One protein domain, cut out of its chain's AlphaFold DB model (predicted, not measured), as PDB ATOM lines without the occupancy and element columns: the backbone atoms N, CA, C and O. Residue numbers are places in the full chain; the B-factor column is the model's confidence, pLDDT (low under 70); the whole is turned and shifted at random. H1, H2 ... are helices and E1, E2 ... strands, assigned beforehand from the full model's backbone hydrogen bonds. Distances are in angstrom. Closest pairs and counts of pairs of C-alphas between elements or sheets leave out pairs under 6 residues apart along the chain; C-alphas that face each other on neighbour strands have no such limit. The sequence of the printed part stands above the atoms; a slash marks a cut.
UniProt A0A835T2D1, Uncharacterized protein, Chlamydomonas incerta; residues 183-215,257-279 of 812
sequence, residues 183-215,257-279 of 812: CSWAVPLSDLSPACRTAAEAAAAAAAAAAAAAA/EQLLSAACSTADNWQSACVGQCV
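This is residues 183 to 215 and 257 to 279 of the 812 residues of an uncharacterized protein of Chlamydomonas incerta (UniProt A0A835T2D1). One long helix, H1, is the long axis of this model; short helix H2 crosses its middle part, and the loop-rich remainder, with the tiny strand E1, gathers beside the first part of H1. The end of H1, residues 209 to 215, sticks out free. The printed part has 56 residues with one named strand and two named helices, in the order E1, H1, H2, and its class is mostly helix. It is compact by its radius of gyration of the C-alphas, 10.8 A, yet elongated, spanning 33 by 19 by 18 A.

Begin at C-alpha 183, at (36.471, 6.335, -29.997), where E1 starts; it covers residues 183 to 185. Next find C-alpha 194 at (44.736, 23.737, -34.359): from there H1, residues 194 to 215, runs 31.4 A to C-alpha 215 at (17.110, 13.364, -45.231). After the cut, H2 takes residues 257 to 262, 8.7 A from first to last C-alpha.

Look at residues 200 to 205 of H1, which alone touch H2; the closest C-alphas are those of Ala 204 and Leu 259, 5.6 A apart. The lines of the two helices stand about perpendicular, at 77 degrees. E1 and H1 are apart. E1 pairs with no named strand, but its residues 184 to 185 form a short antiparallel pairing with residues 278 to 279. In H1 and H2, every O i to N i+4 pair is within hydrogen-bond range.

The C-alphas farthest apart, of Ala 215 and Gly 276, are 33.6 A apart. Residues 216 to 256 are not printed, and C-alphas 215 and 257 stand 22.3 A apart across this cut. The link from E1 to H1 is short, with 8 residues. Residues 263 to 279 hold no named element. Mean pLDDT of the printed part is 85.2; residues 213 to 215 are under 70.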
ATOM      1  N   CYS A 183      35.471   5.271 -30.079       93.94
ATOM      2  CA  CYS A 183      36.471   6.335 -29.997       93.94
ATOM      3  C   CYS A 183      35.984   7.470 -29.096       93.94
ATOM      4  O   CYS A 183      34.784   7.629 -28.880       93.94
ATOM      5  N   SER A 184      36.928   8.219 -28.535       94.19
ATOM      6  CA  SER A 184      36.659   9.333 -27.630       94.19
ATOM      7  C   SER A 184      37.824  10.317 -27.599       94.19
ATOM      8  O   SER A 184      38.988   9.934 -27.758       94.19
ATOM      9  N   TRP A 185      37.516  11.584 -27.336       94.06
ATOM     10  CA  TRP A 185      38.517  12.611 -27.064       94.06
ATOM     11  C   TRP A 185      39.292  12.293 -25.775       94.06
ATOM     12  O   TRP A 185      38.698  12.083 -24.719       94.06
ATOM     13  N   ALA A 186      40.622  12.256 -25.867       92.81
ATOM     14  CA  ALA A 186      41.537  12.029 -24.745       92.81
ATOM     15  C   ALA A 186      41.971  13.331 -24.041       92.81
ATOM     16  O   ALA A 186      42.612  13.286 -22.993       92.81
ATOM     17  N   VAL A 187      41.618  14.484 -24.616       92.25
ATOM     18  CA  VAL A 187      41.826  15.834 -24.071       92.25
ATOM     19  C   VAL A 187      40.517  16.637 -24.165       92.25
ATOM     20  O   VAL A 187      39.671  16.298 -24.997       92.25
ATOM     21  N   PRO A 188      40.320  17.692 -23.353       91.81
ATOM     22  CA  PRO A 188      39.172  18.592 -23.481       91.81
ATOM     23  C   PRO A 188      39.045  19.215 -24.881       91.81
ATOM     24  O   PRO A 188      40.043  19.468 -25.554       91.81
ATOM     25  N   LEU A 189      37.817  19.550 -25.300       89.25
ATOM     26  CA  LEU A 189      37.551  20.180 -26.606       89.25
ATOM     27  C   LEU A 189      38.174  21.583 -26.758       89.25
ATOM     28  O   LEU A 189      38.320  22.067 -27.883       89.25
ATOM     29  N   SER A 190      38.570  22.234 -25.662       87.88
ATOM     30  CA  SER A 190      39.394  23.452 -25.658       87.88
ATOM     31  C   SER A 190      40.835  23.187 -26.110       87.88
ATOM     32  O   SER A 190      41.404  23.992 -26.846       87.88
ATOM     33  N   ASP A 191      41.384  22.029 -25.747       93.44
ATOM     34  CA  ASP A 191      42.823  21.728 -25.761       93.44
ATOM     35  C   ASP A 191      43.251  20.985 -27.044       93.44
ATOM     36  O   ASP A 191      44.401  20.563 -27.206       93.44
ATOM     37  N   LEU A 192      42.317  20.824 -27.988       92.94
ATOM     38  CA  LEU A 192      42.590  20.311 -29.325       92.94
ATOM     39  C   LEU A 192      43.596  21.208 -30.050       92.94
ATOM     40  O   LEU A 192      43.448  22.431 -30.105       92.94
ATOM     41  N   SER A 193      44.597  20.574 -30.659       94.62
ATOM     42  CA  SER A 193      45.573  21.253 -31.508       94.62
ATOM     43  C   SER A 193      44.869  21.924 -32.698       94.62
ATOM     44  O   SER A 193      43.856  21.398 -33.166       94.62
ATOM     45  N   PRO A 194      45.386  23.045 -33.244       93.81
ATOM     46  CA  PRO A 194      44.736  23.737 -34.359       93.81
ATOM     47  C   PRO A 194      44.466  22.821 -35.564       93.81
ATOM     48  O   PRO A 194      43.367  22.826 -36.108       93.81
ATOM     49  N   ALA A 195      45.431  21.962 -35.916       91.00
ATOM     50  CA  ALA A 195      45.288  20.991 -37.000       91.00
ATOM     51  C   ALA A 195      44.181  19.954 -36.731       91.00
ATOM     52  O   ALA A 195      43.383  19.663 -37.623       91.00
ATOM     53  N   CYS A 196      44.096  19.426 -35.503       92.69
ATOM     54  CA  CYS A 196      43.022  18.512 -35.122       92.69
ATOM     55  C   CYS A 196      41.656  19.209 -35.115       92.69
ATOM     56  O   CYS A 196      40.703  18.677 -35.680       92.69
ATOM     57  N   ARG A 197      41.564  20.414 -34.535       91.56
ATOM     58  CA  ARG A 197      40.336  21.218 -34.479       91.56
ATOM     59  C   ARG A 197      39.759  21.443 -35.876       91.56
ATOM     60  O   ARG A 197      38.633  21.029 -36.132       91.56
ATOM     61  N   THR A 198      40.553  21.988 -36.800       90.44
ATOM     62  CA  THR A 198      40.115  22.234 -38.183       90.44
ATOM     63  C   THR A 198      39.735  20.940 -38.911       90.44
ATOM     64  O   THR A 198      38.764  20.923 -39.667       90.44
ATOM     65  N   ALA A 199      40.444  19.829 -38.673       87.31
ATOM     66  CA  ALA A 199      40.092  18.537 -39.263       87.31
ATOM     67  C   ALA A 199      38.776  17.956 -38.706       87.31
ATOM     68  O   ALA A 199      37.995  17.392 -39.471       87.31
ATOM     69  N   ALA A 200      38.522  18.105 -37.404       88.00
ATOM     70  CA  ALA A 200      37.295  17.661 -36.745       88.00
ATOM     71  C   ALA A 200      36.084  18.511 -37.160       88.00
ATOM     72  O   ALA A 200      35.033  17.961 -37.480       88.00
ATOM     73  N   GLU A 201      36.248  19.833 -37.238       87.25
ATOM     74  CA  GLU A 201      35.235  20.776 -37.729       87.25
ATOM     75  C   GLU A 201      34.861  20.481 -39.191       87.25
ATOM     76  O   GLU A 201      33.678  20.357 -39.514       87.25
ATOM     77  N   ALA A 202      35.852  20.263 -40.064       81.94
ATOM     78  CA  ALA A 202      35.616  19.880 -41.456       81.94
ATOM     79  C   ALA A 202      34.926  18.507 -41.587       81.94
ATOM     80  O   ALA A 202      34.012  18.350 -42.401       81.94
ATOM     81  N   ALA A 203      35.322  17.519 -40.776       80.06
ATOM     82  CA  ALA A 203      34.692  16.198 -40.760       80.06
ATOM     83  C   ALA A 203      33.233  16.258 -40.273       80.06
ATOM     84  O   ALA A 203      32.356  15.635 -40.875       80.06
ATOM     85  N   ALA A 204      32.950  17.043 -39.231       81.19
ATOM     86  CA  ALA A 204      31.600  17.215 -38.708       81.19
ATOM     87  C   ALA A 204      30.689  17.983 -39.681       81.19
ATOM     88  O   ALA A 204      29.538  17.595 -39.876       81.19
ATOM     89  N   ALA A 205      31.210  19.014 -40.358       78.88
ATOM     90  CA  ALA A 205      30.489  19.724 -41.414       78.88
ATOM     91  C   ALA A 205      30.145  18.799 -42.599       78.88
ATOM     92  O   ALA A 205      29.012  18.811 -43.084       78.88
ATOM     93  N   ALA A 206      31.083  17.944 -43.024       74.81
ATOM     94  CA  ALA A 206      30.838  16.943 -44.063       74.81
ATOM     95  C   ALA A 206      29.787  15.900 -43.633       74.81
ATOM     96  O   ALA A 206      28.895  15.568 -44.415       74.81
ATOM     97  N   ALA A 207      29.836  15.429 -42.382       73.50
ATOM     98  CA  ALA A 207      28.842  14.508 -41.831       73.50
ATOM     99  C   ALA A 207      27.437  15.138 -41.754       73.50
ATOM    100  O   ALA A 207      26.456  14.499 -42.134       73.50
ATOM    101  N   ALA A 208      27.335  16.404 -41.334       73.62
ATOM    102  CA  ALA A 208      26.074  17.146 -41.306       73.62
ATOM    103  C   ALA A 208      25.493  17.350 -42.719       73.62
ATOM    104  O   ALA A 208      24.298  17.140 -42.932       73.62
ATOM    105  N   ALA A 209      26.336  17.680 -43.706       71.69
ATOM    106  CA  ALA A 209      25.927  17.794 -45.106       71.69
ATOM    107  C   ALA A 209      25.438  16.451 -45.684       71.69
ATOM    108  O   ALA A 209      24.402  16.405 -46.351       71.69
ATOM    109  N   ALA A 210      26.126  15.344 -45.381       70.06
ATOM    110  CA  ALA A 210      25.709  14.002 -45.788       70.06
ATOM    111  C   ALA A 210      24.370  13.589 -45.146       70.06
ATOM    112  O   ALA A 210      23.496  13.057 -45.832       70.06
ATOM    113  N   ALA A 211      24.168  13.887 -43.858       70.75
ATOM    114  CA  ALA A 211      22.904  13.643 -43.164       70.75
ATOM    115  C   ALA A 211      21.745  14.471 -43.753       70.75
ATOM    116  O   ALA A 211      20.651  13.942 -43.955       70.75
ATOM    117  N   ALA A 212      21.987  15.740 -44.101       71.38
ATOM    118  CA  ALA A 212      21.002  16.588 -44.771       71.38
ATOM    119  C   ALA A 212      20.634  16.062 -46.175       71.38
ATOM    120  O   ALA A 212      19.453  16.012 -46.524       71.38
ATOM    121  N   ALA A 213      21.615  15.598 -46.958       69.38
ATOM    122  CA  ALA A 213      21.383  14.987 -48.271       69.38
ATOM    123  C   ALA A 213      20.597  13.662 -48.175       69.38
ATOM    124  O   ALA A 213      19.689  13.413 -48.975       69.38
ATOM    125  N   ALA A 214      20.890  12.837 -47.166       67.00
ATOM    126  CA  ALA A 214      20.136  11.619 -46.873       67.00
ATOM    127  C   ALA A 214      18.682  11.930 -46.465       67.00
ATOM    128  O   ALA A 214      17.754  11.298 -46.964       67.00
ATOM    129  N   ALA A 215      18.456  12.945 -45.624       65.00
ATOM    130  CA  ALA A 215      17.110  13.364 -45.231       65.00
ATOM    131  C   ALA A 215      16.300  13.926 -46.417       65.00
ATOM    132  O   ALA A 215      15.131  13.577 -46.588       65.00
ATOM    133  N   GLU A 257      29.931  22.486 -30.474       74.50
ATOM    134  CA  GLU A 257      30.509  21.596 -29.459       74.50
ATOM    135  C   GLU A 257      29.986  20.154 -29.589       74.50
ATOM    136  O   GLU A 257      30.762  19.196 -29.546       74.50
ATOM    137  N   GLN A 258      28.684  19.989 -29.833       78.56
ATOM    138  CA  GLN A 258      28.059  18.686 -30.050       78.56
ATOM    139  C   GLN A 258      28.517  18.025 -31.365       78.56
ATOM    140  O   GLN A 258      28.704  16.810 -31.420       78.56
ATOM    141  N   LEU A 259      28.761  18.811 -32.416       77.25
ATOM    142  CA  LEU A 259      29.339  18.332 -33.673       77.25
ATOM    143  C   LEU A 259      30.811  17.906 -33.512       77.25
ATOM    144  O   LEU A 259      31.195  16.857 -34.031       77.25
ATOM    145  N   LEU A 260      31.622  18.643 -32.739       81.38
ATOM    146  CA  LEU A 260      32.980  18.210 -32.381       81.38
ATOM    147  C   LEU A 260      32.970  16.945 -31.511       81.38
ATOM    148  O   LEU A 260      33.810  16.068 -31.713       81.38
ATOM    149  N   SER A 261      32.039  16.809 -30.561       81.44
ATOM    150  CA  SER A 261      31.952  15.598 -29.733       81.44
ATOM    151  C   SER A 261      31.620  14.361 -30.579       81.44
ATOM    152  O   SER A 261      32.243  13.313 -30.406       81.44
ATOM    153  N   ALA A 262      30.750  14.504 -31.585       83.06
ATOM    154  CA  ALA A 262      30.453  13.454 -32.554       83.06
ATOM    155  C   ALA A 262      31.644  13.100 -33.471       83.06
ATOM    156  O   ALA A 262      31.761  11.942 -33.877       83.06
ATOM    157  N   ALA A 263      32.542  14.046 -33.775       85.81
ATOM    158  CA  ALA A 263      33.671  13.858 -34.695       85.81
ATOM    159  C   ALA A 263      34.776  12.897 -34.198       85.81
ATOM    160  O   ALA A 263      35.608  12.475 -34.997       85.81
ATOM    161  N   CYS A 264      34.778  12.523 -32.914       91.12
ATOM    162  CA  CYS A 264      35.614  11.447 -32.373       91.12
ATOM    163  C   CYS A 264      34.756  10.481 -31.545       91.12
ATOM    164  O   CYS A 264      34.773  10.503 -30.315       91.12
ATOM    165  N   SER A 265      33.983   9.643 -32.233       89.81
ATOM    166  CA  SER A 265      33.069   8.669 -31.614       89.81
ATOM    167  C   SER A 265      33.175   7.259 -32.208       89.81
ATOM    168  O   SER A 265      32.933   6.272 -31.509       89.81
ATOM    169  N   THR A 266      33.593   7.129 -33.471       89.62
ATOM    170  CA  THR A 266      33.718   5.851 -34.186       89.62
ATOM    171  C   THR A 266      35.039   5.766 -34.947       89.62
ATOM    172  O   THR A 266      35.696   6.770 -35.225       89.62
ATOM    173  N   ALA A 267      35.430   4.550 -35.330       88.75
ATOM    174  CA  ALA A 267      36.650   4.335 -36.100       88.75
ATOM    175  C   ALA A 267      36.648   5.083 -37.454       88.75
ATOM    176  O   ALA A 267      37.712   5.494 -37.919       88.75
ATOM    177  N   ASP A 268      35.480   5.284 -38.072       84.50
ATOM    178  CA  ASP A 268      35.345   5.928 -39.387       84.50
ATOM    179  C   ASP A 268      35.304   7.467 -39.338       84.50
ATOM    180  O   ASP A 268      35.612   8.092 -40.350       84.50
ATOM    181  N   ASN A 269      34.975   8.097 -38.198       86.12
ATOM    182  CA  ASN A 269      35.088   9.560 -38.056       86.12
ATOM    183  C   ASN A 269      36.439  10.039 -37.494       86.12
ATOM    184  O   ASN A 269      36.784  11.207 -37.680       86.12
ATOM    185  N   TRP A 270      37.244   9.136 -36.921       89.81
ATOM    186  CA  TRP A 270      38.620   9.400 -36.489       89.81
ATOM    187  C   TRP A 270      39.471  10.094 -37.572       89.81
ATOM    188  O   TRP A 270      39.520   9.651 -38.721       89.81
ATOM    189  N   GLN A 271      40.192  11.158 -37.198       88.38
ATOM    190  CA  GLN A 271      41.027  11.953 -38.109       88.38
ATOM    191  C   GLN A 271      42.524  11.772 -37.830       88.38
ATOM    192  O   GLN A 271      42.971  11.892 -36.691       88.38
ATOM    193  N   SER A 272      43.326  11.619 -38.887       88.19
ATOM    194  CA  SER A 272      44.792  11.504 -38.797       88.19
ATOM    195  C   SER A 272      45.494  12.759 -38.262       88.19
ATOM    196  O   SER A 272      46.564  12.652 -37.674       88.19
ATOM    197  N   ALA A 273      44.868  13.935 -38.367       90.25
ATOM    198  CA  ALA A 273      45.339  15.164 -37.720       90.25
ATOM    199  C   ALA A 273      45.095  15.199 -36.193       90.25
ATOM    200  O   ALA A 273      45.599  16.088 -35.515       90.25
ATOM    201  N   CYS A 274      44.329  14.244 -35.650       92.31
ATOM    202  CA  CYS A 274      43.977  14.131 -34.234       92.31
ATOM    203  C   CYS A 274      44.667  12.947 -33.533       92.31
ATOM    204  O   CYS A 274      44.202  12.506 -32.481       92.31
ATOM    205  N   VAL A 275      45.763  12.411 -34.087       92.19
ATOM    206  CA  VAL A 275      46.560  11.342 -33.455       92.19
ATOM    207  C   VAL A 275      46.906  11.715 -32.005       92.19
ATOM    208  O   VAL A 275      47.400  12.804 -31.727       92.19
ATOM    209  N   GLY A 276      46.595  10.821 -31.062       90.69
ATOM    210  CA  GLY A 276      46.805  11.030 -29.623       90.69
ATOM    211  C   GLY A 276      45.786  11.946 -28.925       90.69
ATOM    212  O   GLY A 276      45.640  11.843 -27.711       90.69
ATOM    213  N   GLN A 277      45.043  12.785 -29.657       93.94
ATOM    214  CA  GLN A 277      43.954  13.613 -29.112       93.94
ATOM    215  C   GLN A 277      42.583  12.932 -29.259       93.94
ATOM    216  O   GLN A 277      41.765  13.002 -28.346       93.94
ATOM    217  N   CYS A 278      42.358  12.222 -30.365       93.44
ATOM    218  CA  CYS A 278      41.238  11.309 -30.583       93.44
ATOM    219  C   CYS A 278      41.752   9.865 -30.492       93.44
ATOM    220  O   CYS A 278      42.602   9.456 -31.290       93.44
ATOM    221  N   VAL A 279      41.262   9.097 -29.512       93.56
ATOM    222  CA  VAL A 279      41.754   7.745 -29.209       93.56
ATOM    223  C   VAL A 279      40.614   6.736 -29.282       93.56
ATOM    224  O   VAL A 279      39.532   6.951 -28.740       93.56
TER     225      VAL A 279